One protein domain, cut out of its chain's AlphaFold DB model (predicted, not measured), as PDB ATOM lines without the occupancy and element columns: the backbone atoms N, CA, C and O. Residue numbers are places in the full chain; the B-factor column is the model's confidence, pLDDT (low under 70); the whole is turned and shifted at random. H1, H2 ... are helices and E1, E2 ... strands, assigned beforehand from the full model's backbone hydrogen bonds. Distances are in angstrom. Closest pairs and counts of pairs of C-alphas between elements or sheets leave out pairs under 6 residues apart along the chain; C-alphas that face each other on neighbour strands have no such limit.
ATOM      1  N   GLU A 258     -38.287  15.878  22.352       61.84
ATOM      2  CA  GLU A 258     -37.531  16.119  23.580       61.84
ATOM      3  C   GLU A 258     -36.026  16.031  23.325       61.84
ATOM      4  O   GLU A 258     -35.555  15.215  22.532       61.84
ATOM      5  N   SER A 259     -35.267  16.878  24.022       49.31
ATOM      6  CA  SER A 259     -33.823  17.061  23.834       49.31
ATOM      7  C   SER A 259     -32.987  15.818  24.150       49.31
ATOM      8  O   SER A 259     -31.849  15.734  23.690       49.31
ATOM      9  N   GLN A 260     -33.529  14.868  24.916       52.97
ATOM     10  CA  GLN A 260     -32.906  13.571  25.191       52.97
ATOM     11  C   GLN A 260     -33.163  12.544  24.072       52.97
ATOM     12  O   GLN A 260     -32.323  11.676  23.830       52.97
ATOM     13  N   SER A 261     -34.261  12.674  23.315       53.59
ATOM     14  CA  SER A 261     -34.563  11.784  22.191       53.59
ATOM     15  C   SER A 261     -33.600  12.047  21.020       53.59
ATOM     16  O   SER A 261     -33.507  13.147  20.465       53.59
ATOM     17  N   GLY A 262     -32.798  11.037  20.678       60.53
ATOM     18  CA  GLY A 262     -31.733  11.164  19.682       60.53
ATOM     19  C   GLY A 262     -30.438  11.794  20.210       60.53
ATOM     20  O   GLY A 262     -29.654  12.300  19.405       60.53
ATOM     21  N   LYS A 263     -30.194  11.795  21.528       74.75
ATOM     22  CA  LYS A 263     -28.819  11.858  22.049       74.75
ATOM     23  C   LYS A 263     -28.157  10.514  21.791       74.75
ATOM     24  O   LYS A 263     -28.704   9.484  22.153       74.75
ATOM     25  N   ILE A 264     -27.023  10.508  21.117       84.56
ATOM     26  CA  ILE A 264     -26.300   9.276  20.811       84.56
ATOM     27  C   ILE A 264     -25.279   9.073  21.925       84.56
ATOM     28  O   ILE A 264     -24.528   9.992  22.230       84.56
ATOM     29  N   ILE A 265     -25.254   7.902  22.548       86.94
ATOM     30  CA  ILE A 265     -24.382   7.627  23.691       86.94
ATOM     31  C   ILE A 265     -23.019   7.176  23.147       86.94
ATOM     32  O   ILE A 265     -22.950   6.129  22.488       86.94
ATOM     33  N   PRO A 266     -21.941   7.964  23.331       88.38
ATOM     34  CA  PRO A 266     -20.602   7.525  22.967       88.38
ATOM     35  C   PRO A 266     -20.179   6.397  23.909       88.38
ATOM     36  O   PRO A 266     -20.351   6.487  25.117       88.38
ATOM     37  N   CYS A 267     -19.633   5.328  23.355       89.12
ATOM     38  CA  CYS A 267     -19.190   4.167  24.115       89.12
ATOM     39  C   CYS A 267     -18.025   3.489  23.389       89.12
ATOM     40  O   CYS A 267     -17.562   3.953  22.343       89.12
ATOM     41  N   THR A 268     -17.524   2.397  23.943       90.75
ATOM     42  CA  THR A 268     -16.572   1.513  23.276       90.75
ATOM     43  C   THR A 268     -17.261   0.239  22.812       90.75
ATOM     44  O   THR A 268     -18.344  -0.114  23.279       90.75
ATOM     45  N   VAL A 269     -16.634  -0.480  21.886       89.75
ATOM     46  CA  VAL A 269     -17.133  -1.784  21.425       89.75
ATOM     47  C   VAL A 269     -17.358  -2.769  22.586       89.75
ATOM     48  O   VAL A 269     -18.311  -3.547  22.544       89.75
ATOM     49  N   ASN A 270     -16.539  -2.710  23.638       88.50
ATOM     50  CA  ASN A 270     -16.698  -3.541  24.837       88.50
ATOM     51  C   ASN A 270     -17.931  -3.193  25.690       88.50
ATOM     52  O   ASN A 270     -18.345  -4.018  26.500       88.50
ATOM     53  N   ASP A 271     -18.529  -2.014  25.522       86.81
ATOM     54  CA  ASP A 271     -19.725  -1.620  26.278       86.81
ATOM     55  C   ASP A 271     -21.018  -2.119  25.609       86.81
ATOM     56  O   ASP A 271     -22.089  -2.118  26.219       86.81
ATOM     57  N   LEU A 272     -20.929  -2.555  24.345       87.75
ATOM     58  CA  LEU A 272     -22.077  -2.973  23.547       87.75
ATOM     59  C   LEU A 272     -22.535  -4.388  23.897       87.75
ATOM     60  O   LEU A 272     -21.741  -5.329  23.967       87.75
ATOM     61  N   ARG A 273     -23.851  -4.561  24.016       87.31
ATOM     62  CA  ARG A 273     -24.495  -5.849  24.291       87.31
ATOM     63  C   ARG A 273     -25.280  -6.345  23.069       87.31
ATOM     64  O   ARG A 273     -25.720  -5.541  22.243       87.31
ATOM     65  N   PRO A 274     -25.520  -7.665  22.946       84.75
ATOM     66  CA  PRO A 274     -26.438  -8.187  21.942       84.75
ATOM     67  C   PRO A 274     -27.820  -7.528  22.065       84.75
ATOM     68  O   PRO A 274     -28.457  -7.612  23.112       84.75
ATOM     69  N   GLY A 275     -28.277  -6.886  20.990       83.19
ATOM     70  CA  GLY A 275     -29.548  -6.155  20.945       83.19
ATOM     71  C   GLY A 275     -29.407  -4.633  21.016       83.19
ATOM     72  O   GLY A 275     -30.355  -3.935  20.660       83.19
ATOM     73  N   ASP A 276     -28.237  -4.104  21.387       85.31
ATOM     74  CA  ASP A 276     -28.000  -2.664  21.325       85.31
ATOM     75  C   ASP A 276     -27.968  -2.182  19.867       85.31
ATOM     76  O   ASP A 276     -27.238  -2.695  19.016       85.31
ATOM     77  N   ALA A 277     -28.750  -1.143  19.577       89.50
ATOM     78  CA  ALA A 277     -28.682  -0.445  18.304       89.50
ATOM     79  C   ALA A 277     -27.457   0.476  18.307       89.50
ATOM     80  O   ALA A 277     -27.488   1.544  18.916       89.50
ATOM     81  N   ALA A 278     -26.384   0.082  17.623       91.31
ATOM     82  CA  ALA A 278     -25.140   0.844  17.605       91.31
ATOM     83  C   ALA A 278     -24.499   0.927  16.216       91.31
ATOM     84  O   ALA A 278     -24.772   0.127  15.310       91.31
ATOM     85  N   PHE A 279     -23.622   1.912  16.052       92.88
ATOM     86  CA  PHE A 279     -22.773   2.058  14.878       92.88
ATOM     87  C   PHE A 279     -21.326   2.356  15.265       92.88
ATOM     88  O   PHE A 279     -21.033   2.876  16.340       92.88
ATOM     89  N   VAL A 280     -20.426   2.034  14.344       92.75
ATOM     90  CA  VAL A 280     -18.991   2.315  14.398       92.75
ATOM     91  C   VAL A 280     -18.569   3.052  13.130       92.75
ATOM     92  O   VAL A 280     -19.274   3.046  12.114       92.75
ATOM     93  N   MET A 281     -17.399   3.680  13.177       90.56
ATOM     94  CA  MET A 281     -16.802   4.345  12.024       90.56
ATOM     95  C   MET A 281     -15.807   3.409  11.340       90.56
ATOM     96  O   MET A 281     -14.763   3.091  11.899       90.56
ATOM     97  N   ARG A 282     -16.100   2.992  10.103       88.50
ATOM     98  CA  ARG A 282     -15.197   2.168   9.281       88.50
ATOM     99  C   ARG A 282     -14.836   2.924   8.013       88.50
ATOM    100  O   ARG A 282     -15.721   3.301   7.249       88.50
ATOM    101  N   ASN A 283     -13.546   3.169   7.782       86.50
ATOM    102  CA  ASN A 283     -13.053   3.892   6.600       86.50
ATOM    103  C   ASN A 283     -13.778   5.235   6.359       86.50
ATOM    104  O   ASN A 283     -14.141   5.560   5.231       86.50
ATOM    105  N   SER A 284     -14.021   6.008   7.422       86.56
ATOM    106  CA  SER A 284     -14.775   7.280   7.388       86.56
ATOM    107  C   SER A 284     -16.255   7.169   6.983       86.56
ATOM    108  O   SER A 284     -16.904   8.185   6.730       86.56
ATOM    109  N   THR A 285     -16.808   5.956   6.957       91.81
ATOM    110  CA  THR A 285     -18.233   5.693   6.721       91.81
ATOM    111  C   THR A 285     -18.889   5.099   7.961       91.81
ATOM    112  O   THR A 285     -18.255   4.379   8.737       91.81
ATOM    113  N   LEU A 286     -20.165   5.416   8.147       93.44
ATOM    114  CA  LEU A 286     -20.995   4.856   9.204       93.44
ATOM    115  C   LEU A 286     -21.292   3.383   8.893       93.44
ATOM    116  O   LEU A 286     -21.742   3.061   7.793       93.44
ATOM    117  N   ALA A 287     -21.086   2.495   9.862       92.69
ATOM    118  CA  ALA A 287     -21.404   1.077   9.736       92.69
ATOM    119  C   ALA A 287     -22.135   0.586  10.987       92.69
ATOM    120  O   ALA A 287     -21.715   0.878  12.103       92.69
ATOM    121  N   SER A 288     -23.220  -0.169  10.809       92.44
ATOM    122  CA  SER A 288     -23.917  -0.786  11.941       92.44
ATOM    123  C   SER A 288     -23.002  -1.804  12.624       92.44
ATOM    124  O   SER A 288     -22.309  -2.577  11.954       92.44
ATOM    125  N   TYR A 289     -22.987  -1.784  13.954       91.44
ATOM    126  CA  TYR A 289     -22.269  -2.767  14.747       91.44
ATOM    127  C   TYR A 289     -23.171  -3.973  15.016       91.44
ATOM    128  O   TYR A 289     -24.265  -3.817  15.548       91.44
ATOM    129  N   LYS A 290     -22.720  -5.173  14.641       89.50
ATOM    130  CA  LYS A 290     -23.482  -6.431  14.782       89.50
ATOM    131  C   LYS A 290     -22.762  -7.460  15.656       89.50
ATOM    132  O   LYS A 290     -23.086  -8.644  15.619       89.50
ATOM    133  N   GLY A 291     -21.776  -7.009  16.422       86.81
ATOM    134  CA  GLY A 291     -20.809  -7.862  17.096       86.81
ATOM    135  C   GLY A 291     -19.504  -7.998  16.301       86.81
ATOM    136  O   GLY A 291     -19.376  -7.420  15.212       86.81
ATOM    137  N   PRO A 292     -18.537  -8.770  16.819       86.69
ATOM    138  CA  PRO A 292     -18.629  -9.654  17.995       86.69
ATOM    139  C   PRO A 292     -18.910  -8.936  19.331       86.69
ATOM    140  O   PRO A 292     -18.479  -7.814  19.540       86.69
ATOM    141  N   TYR A 293     -19.671  -9.550  20.238       85.81
ATOM    142  CA  TYR A 293     -19.982  -8.956  21.549       85.81
ATOM    143  C   TYR A 293     -19.126  -9.593  22.653       85.81
ATOM    144  O   TYR A 293     -18.788 -10.775  22.533       85.81
ATOM    145  N   PRO A 294     -18.793  -8.855  23.724       80.06
ATOM    146  CA  PRO A 294     -18.044  -9.382  24.861       80.06
ATOM    147  C   PRO A 294     -18.795 -10.546  25.523       80.06
ATOM    148  O   PRO A 294     -19.969 -10.444  25.883       80.06
ATOM    149  N   SER A 295     -18.123 -11.689  25.681       66.88
ATOM    150  CA  SER A 295     -18.682 -12.864  26.352       66.88
ATOM    151  C   SER A 295     -18.457 -12.773  27.869       66.88
ATOM    152  O   SER A 295     -17.422 -13.206  28.373       66.88
ATOM    153  N   GLY A 296     -19.428 -12.219  28.603       60.38
ATOM    154  CA  GLY A 296     -19.403 -12.103  30.072       60.38
ATOM    155  C   GLY A 296     -18.653 -10.873  30.612       60.38
ATOM    156  O   GLY A 296     -18.063 -10.117  29.849       60.38
ATOM    157  N   GLN A 297     -18.661 -10.679  31.941       51.56
ATOM    158  CA  GLN A 297     -18.169  -9.464  32.633       51.56
ATOM    159  C   GLN A 297     -16.668  -9.128  32.434       51.56
ATOM    160  O   GLN A 297     -16.219  -8.096  32.920       51.56
ATOM    161  N   GLN A 298     -15.880  -9.967  31.746       53.12
ATOM    162  CA  GLN A 298     -14.442  -9.752  31.490       53.12
ATOM    163  C   GLN A 298     -13.981 -10.207  30.088       53.12
ATOM    164  O   GLN A 298     -12.786 -10.385  29.857       53.12
ATOM    165  N   GLY A 299     -14.899 -10.451  29.148       60.84
ATOM    166  CA  GLY A 299     -14.525 -10.864  27.793       60.84
ATOM    167  C   GLY A 299     -14.153  -9.660  26.931       60.84
ATOM    168  O   GLY A 299     -15.048  -9.030  26.389       60.84
ATOM    169  N   GLU A 300     -12.868  -9.333  26.779       66.31
ATOM    170  CA  GLU A 300     -12.449  -8.318  25.801       66.31
ATOM    171  C   GLU A 300     -12.597  -8.861  24.374       66.31
ATOM    172  O   GLU A 300     -12.108  -9.946  24.048       66.31
ATOM    173  N   VAL A 301     -13.269  -8.097  23.513       78.88
ATOM    174  CA  VAL A 301     -13.377  -8.406  22.084       78.88
ATOM    175  C   VAL A 301     -12.171  -7.818  21.349       78.88
ATOM    176  O   VAL A 301     -11.632  -6.783  21.744       78.88
ATOM    177  N   GLU A 302     -11.734  -8.455  20.262       72.69
ATOM    178  CA  GLU A 302     -10.731  -7.871  19.366       72.69
ATOM    179  C   GLU A 302     -11.224  -6.504  18.853       72.69
ATOM    180  O   GLU A 302     -12.319  -6.401  18.304       72.69
ATOM    181  N   GLY A 303     -10.450  -5.439  19.094       74.94
ATOM    182  CA  GLY A 303     -10.892  -4.063  18.824       74.94
ATOM    183  C   GLY A 303     -11.829  -3.470  19.889       74.94
ATOM    184  O   GLY A 303     -12.424  -2.425  19.664       74.94
ATOM    185  N   GLY A 304     -11.944  -4.064  21.079       77.62
ATOM    186  CA  GLY A 304     -12.891  -3.655  22.126       77.62
ATOM    187  C   GLY A 304     -12.804  -2.198  22.607       77.62
ATOM    188  O   GLY A 304     -13.792  -1.651  23.085       77.62
ATOM    189  N   LYS A 305     -11.643  -1.548  22.443       83.94
ATOM    190  CA  LYS A 305     -11.428  -0.118  22.751       83.94
ATOM    191  C   LYS A 305     -11.787   0.823  21.594       83.94
ATOM    192  O   LYS A 305     -11.599   2.032  21.719       83.94
ATOM    193  N   GLU A 306     -12.236   0.293  20.458       88.56
ATOM    194  CA  GLU A 306     -12.677   1.109  19.330       88.56
ATOM    195  C   GLU A 306     -13.900   1.952  19.721       88.56
ATOM    196  O   GLU A 306     -14.786   1.461  20.429       88.56
ATOM    197  N   PRO A 307     -13.967   3.217  19.265       90.50
ATOM    198  CA  PRO A 307     -15.099   4.082  19.548       90.50
ATOM    199  C   PRO A 307     -16.352   3.582  18.822       90.50
ATOM    200  O   PRO A 307     -16.348   3.340  17.610       90.50
ATOM    201  N   ALA A 308     -17.438   3.492  19.574       91.25
ATOM    202  CA  ALA A 308     -18.761   3.139  19.106       91.25
ATOM    203  C   ALA A 308     -19.796   4.156  19.596       91.25
ATOM    204  O   ALA A 308     -19.564   4.970  20.492       91.25
ATOM    205  N   TRP A 309     -20.966   4.120  18.975       91.69
ATOM    206  CA  TRP A 309     -22.057   5.031  19.275       91.69
ATOM    207  C   TRP A 309     -23.357   4.251  19.361       91.69
ATOM    208  O   TRP A 309     -23.809   3.663  18.374       91.69
ATOM    209  N   ARG A 310     -23.965   4.263  20.545       90.12
ATOM    210  CA  ARG A 310     -25.215   3.573  20.851       90.12
ATOM    211  C   ARG A 310     -26.386   4.543  20.705       90.12
ATOM    212  O   ARG A 310     -26.358   5.659  21.225       90.12
ATOM    213  N   PHE A 311     -27.420   4.139  19.978       86.44
ATOM    214  CA  PHE A 311     -28.690   4.862  19.949       86.44
ATOM    215  C   PHE A 311     -29.463   4.595  21.249       86.44
ATOM    216  O   PHE A 311     -29.392   3.480  21.767       86.44
ATOM    217  N   PRO A 312     -30.247   5.564  21.756       77.06
ATOM    218  CA  PRO A 312     -31.123   5.329  22.894       77.06
ATOM    219  C   PRO A 312     -32.069   4.162  22.634       77.06
ATOM    220  O   PRO A 312     -32.614   4.012  21.525       77.06
ATOM    221  N   ARG A 313     -32.303   3.367  23.680       73.81
ATOM    222  CA  ARG A 313     -33.383   2.383  23.679       73.81
ATOM    223  C   ARG A 313     -34.708   3.107  23.455       73.81
ATOM    224  O   ARG A 313     -34.921   4.223  23.915       73.81
ATOM    225  N   SER A 314     -35.580   2.480  22.684       67.12
ATOM    226  CA  SER A 314     -36.951   2.946  22.510       67.12
ATOM    227  C   SER A 314     -37.736   2.651  23.778       67.12
ATOM    228  O   SER A 314     -37.406   1.711  24.498       67.12
ATOM    229  N   ASP A 315     -38.836   3.367  23.997       64.69
ATOM    230  CA  ASP A 315     -39.716   3.134  25.150       64.69
ATOM    231  C   ASP A 315     -40.151   1.664  25.275       64.69
ATOM    232  O   ASP A 315     -40.276   1.132  26.373       64.69
ATOM    233  N   LYS A 316     -40.341   0.974  24.140       65.31
ATOM    234  CA  LYS A 316     -40.687  -0.456  24.108       65.31
ATOM    235  C   LYS A 316     -39.535  -1.357  24.547       65.31
ATOM    236  O   LYS A 316     -39.777  -2.371  25.188       65.31
ATOM    237  N   GLU A 317     -38.306  -1.016  24.169       65.25
ATOM    238  CA  GLU A 317     -37.106  -1.751  24.581       65.25
ATOM    239  C   GLU A 317     -36.828  -1.507  26.068       65.25
ATOM    240  O   GLU A 317     -36.566  -2.459  26.788       65.25
ATOM    241  N   ALA A 318     -36.980  -0.270  26.548       63.47
ATOM    242  CA  ALA A 318     -36.844   0.061  27.965       63.47
ATOM    243  C   ALA A 318     -37.876  -0.667  28.848       63.47
ATOM    244  O   ALA A 318     -37.552  -1.072  29.951       63.47
ATOM    245  N   GLN A 319     -39.100  -0.891  28.358       60.62
ATOM    246  CA  GLN A 319     -40.128  -1.661  29.079       60.62
ATOM    247  C   GLN A 319     -39.906  -3.182  29.057       60.62
ATOM    248  O   GLN A 319     -40.492  -3.890  29.870       60.62
ATOM    249  N   ALA A 320     -39.138  -3.705  28.095       63.31
ATOM    250  CA  ALA A 320     -38.910  -5.143  27.936       63.31
ATOM    251  C   ALA A 320     -37.755  -5.667  28.804       63.31
ATOM    252  O   ALA A 320     -37.716  -6.857  29.117       63.31
ATOM    253  N   TYR A 321     -36.826  -4.790  29.177       57.62
ATOM    254  CA  TYR A 321     -35.762  -5.079  30.126       57.62
ATOM    255  C   TYR A 321     -36.161  -4.455  31.468       57.62
ATOM    256  O   TYR A 321     -36.209  -3.240  31.577       57.62
ATOM    257  N   ASP A 322     -36.439  -5.275  32.486       47.12
ATOM    258  CA  ASP A 322     -36.781  -4.871  33.872       47.12
ATOM    259  C   ASP A 322     -35.638  -4.116  34.607       47.12
ATOM    260  O   ASP A 322     -35.638  -3.986  35.831       47.12
ATOM    261  N   GLU A 323     -34.637  -3.623  33.877       49.62
ATOM    262  CA  GLU A 323     -33.568  -2.775  34.387       49.62
ATOM    263  C   GLU A 323     -33.950  -1.316  34.134       49.62
ATOM    264  O   GLU A 323     -33.912  -0.815  33.006       49.62
ATOM    265  N   VAL A 324     -34.324  -0.629  35.215       40.84
ATOM    266  CA  VAL A 324     -34.251   0.828  35.284       40.84
ATOM    267  C   VAL A 324     -32.758   1.154  35.265       40.84
ATOM    268  O   VAL A 324     -32.128   1.191  36.317       40.84
ATOM    269  N   ASP A 325     -32.160   1.297  34.081       44.72
ATOM    270  CA  ASP A 325     -30.883   2.007  33.992       44.72
ATOM    271  C   ASP A 325     -31.200   3.450  34.416       44.72
ATOM    272  O   ASP A 325     -31.674   4.265  33.622       44.72
ATOM    273  N   GLU A 326     -30.990   3.741  35.703       42.94
ATOM    274  CA  GLU A 326     -30.904   5.084  36.292       42.94
ATOM    275  C   GLU A 326     -29.639   5.811  35.788       42.94
ATOM    276  O   GLU A 326     -29.014   6.576  36.518       42.94
ATOM    277  N   ASP A 327     -29.255   5.610  34.527       47.38
ATOM    278  CA  ASP A 327     -28.210   6.385  33.868       47.38
ATOM    279  C   ASP A 327     -28.805   7.748  33.455       47.38
ATOM    280  O   ASP A 327     -28.792   8.148  32.289       47.38
ATOM    281  N   GLU A 328     -29.363   8.480  34.428       47.94
ATOM    282  CA  GLU A 328     -29.756   9.890  34.282       47.94
ATOM    283  C   GLU A 328     -28.535  10.794  33.999       47.94
ATOM    284  O   GLU A 328     -28.703  11.936  33.561       47.94
ATOM    285  N   ASP A 329     -27.318  10.258  34.167       45.78
ATOM    286  CA  ASP A 329     -26.037  10.961  34.057       45.78
ATOM    287  C   ASP A 329     -25.255  10.694  32.753       45.78
ATOM    288  O   ASP A 329     -24.197  11.297  32.546       45.78
ATOM    289  N   ASP A 330     -25.737   9.839  31.839       53.25
ATOM    290  CA  ASP A 330     -25.026   9.593  30.576       53.25
ATOM    291  C   ASP A 330     -25.211  10.804  29.638       53.25
ATOM    292  O   ASP A 330     -26.232  10.973  28.955       53.25
ATOM    293  N   GLU A 331     -24.218  11.703  29.620       58.09
ATOM    294  CA  GLU A 331     -24.150  12.869  28.731       58.09
ATOM    295  C   GLU A 331     -24.021  12.421  27.260       58.09
ATOM    296  O   GLU A 331     -22.964  12.492  26.631       58.09
ATOM    297  N   GLY A 332     -25.121  11.940  26.674       61.78
ATOM    298  CA  GLY A 332     -25.164  11.563  25.269       61.78
ATOM    299  C   GLY A 332     -24.821  12.752  24.368       61.78
ATOM    300  O   GLY A 332     -25.275  13.882  24.586       61.78
ATOM    301  N   VAL A 333     -24.034  12.498  23.324       66.56
ATOM    302  CA  VAL A 333     -23.631  13.518  22.357       66.56
ATOM    303  C   VAL A 333     -24.778  13.865  21.417       66.56
ATOM    304  O   VAL A 333     -25.661  13.055  21.117       66.56
ATOM    305  N   ASP A 334     -24.759  15.096  20.910       67.44
ATOM    306  CA  ASP A 334     -25.728  15.524  19.911       67.44
ATOM    307  C   ASP A 334     -25.624  14.632  18.653       67.44
ATOM    308  O   ASP A 334     -24.531  14.367  18.138       67.44
ATOM    309  N   ALA A 335     -26.768  14.203  18.107       69.69
ATOM    310  CA  ALA A 335     -26.858  13.444  16.859       69.69
ATOM    311  C   ALA A 335     -26.286  14.164  15.616       69.69
ATOM    312  O   ALA A 335     -26.291  13.612  14.514       69.69
ATOM    313  N   HIS A 336     -25.679  15.342  15.768       72.81
ATOM    314  CA  HIS A 336     -24.735  15.899  14.796       72.81
ATOM    315  C   HIS A 336     -23.620  14.920  14.388       72.81
ATOM    316  O   HIS A 336     -23.139  15.008  13.255       72.81
ATOM    317  N   VAL A 337     -23.243  13.950  15.236       80.69
ATOM    318  CA  VAL A 337     -22.262  12.918  14.854       80.69
ATOM    319  C   VAL A 337     -22.693  12.158  13.595       80.69
ATOM    320  O   VAL A 337     -21.887  12.005  12.682       80.69
ATOM    321  N   VAL A 338     -23.967  11.776  13.446       84.75
ATOM    322  CA  VAL A 338     -24.419  11.086  12.223       84.75
ATOM    323  C   VAL A 338     -24.538  12.037  11.033       84.75
ATOM    324  O   VAL A 338     -24.385  11.610   9.890       84.75
ATOM    325  N   LYS A 339     -24.765  13.337  11.263       82.50
ATOM    326  CA  LYS A 339     -24.862  14.355  10.203       82.50
ATOM    327  C   LYS A 339     -23.528  14.582   9.489       82.50
ATOM    328  O   LYS A 339     -23.523  14.764   8.275       82.50
ATOM    329  N   ASN A 340     -22.421  14.533  10.226       83.94
ATOM    330  CA  ASN A 340     -21.098  14.914   9.720       83.94
ATOM    331  C   ASN A 340     -20.298  13.759   9.094       83.94
ATOM    332  O   ASN A 340     -19.213  13.991   8.570       83.94
ATOM    333  N   HIS A 341     -20.823  12.533   9.119       88.94
ATOM    334  CA  HIS A 341     -20.145  11.349   8.586       88.94
ATOM    335  C   HIS A 341     -20.859  10.774   7.368       88.94
ATOM    336  O   HIS A 341     -22.068  10.939   7.205       88.94
ATOM    337  N   LEU A 342     -20.109  10.097   6.496       92.06
ATOM    338  CA  LEU A 342     -20.623   9.544   5.247       92.06
ATOM    339  C   LEU A 342     -21.458   8.281   5.501       92.06
ATOM    340  O   LEU A 342     -21.120   7.454   6.346       92.06
ATOM    341  N   LEU A 343     -22.533   8.117   4.728       93.56
ATOM    342  CA  LEU A 343     -23.226   6.832   4.628       93.56
ATOM    343  C   LEU A 343     -22.369   5.846   3.816       93.56
ATOM    344  O   LEU A 343     -21.568   6.286   2.985       93.56
TER     345      LEU A 343
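AT A GLANCE: This is residues 258 to 343 of the 525 residues of the protein "Ribonuclease Z" of Ophiocordyceps australis (UniProt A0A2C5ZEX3). Little here is regular structure: a small, strongly twisted sheet of four strands has long loops running out from it, H2 grazes it, and residues 318 to 329, of which 318 to 320 belong to H1, stick out. The 86 printed residues include E1, E2, E3, E4, H1 and H2, in that order, with 29 residues in named elements, class mixed. The antiparallel sheet runs E1, E4, E2, E3. The whole is compact, radius of gyration of the C-alphas 13.3 A, spanning 35 by 33 by 21 A.

IN THESE COORDINATES: Find C-alpha 263 at (-28.819, 11.858, 22.049); E1 runs 16.1 A to residue 268. E2 is residues 278 to 282, E3 285 to 288, E4 307 to 310, H1 315 to 320. H2, residues 336 to 339, ends at (-24.862, 14.355, 10.203).

HOW THE PARTS SIT: Within hydrogen-bond range are N 265 and O 310 of E1 and E4, 2.8 A; N 279 and O 309 of E2 and E4, 2.9 A; and N 280 and O 287 of the hairpin E2 and E3, 2.8 A. H2 only grazes the sheet, with residues 336 to 338; H1 is not on it. H1 has every O i to N i+4 pair within range; H2 is too short for one.

THE WHOLE: The printed part has no cut. Links E3 to E4 and H1 to H2 are long. Residues 258 to 262, 295 to 300 and 314 to 335 have pLDDT under 70.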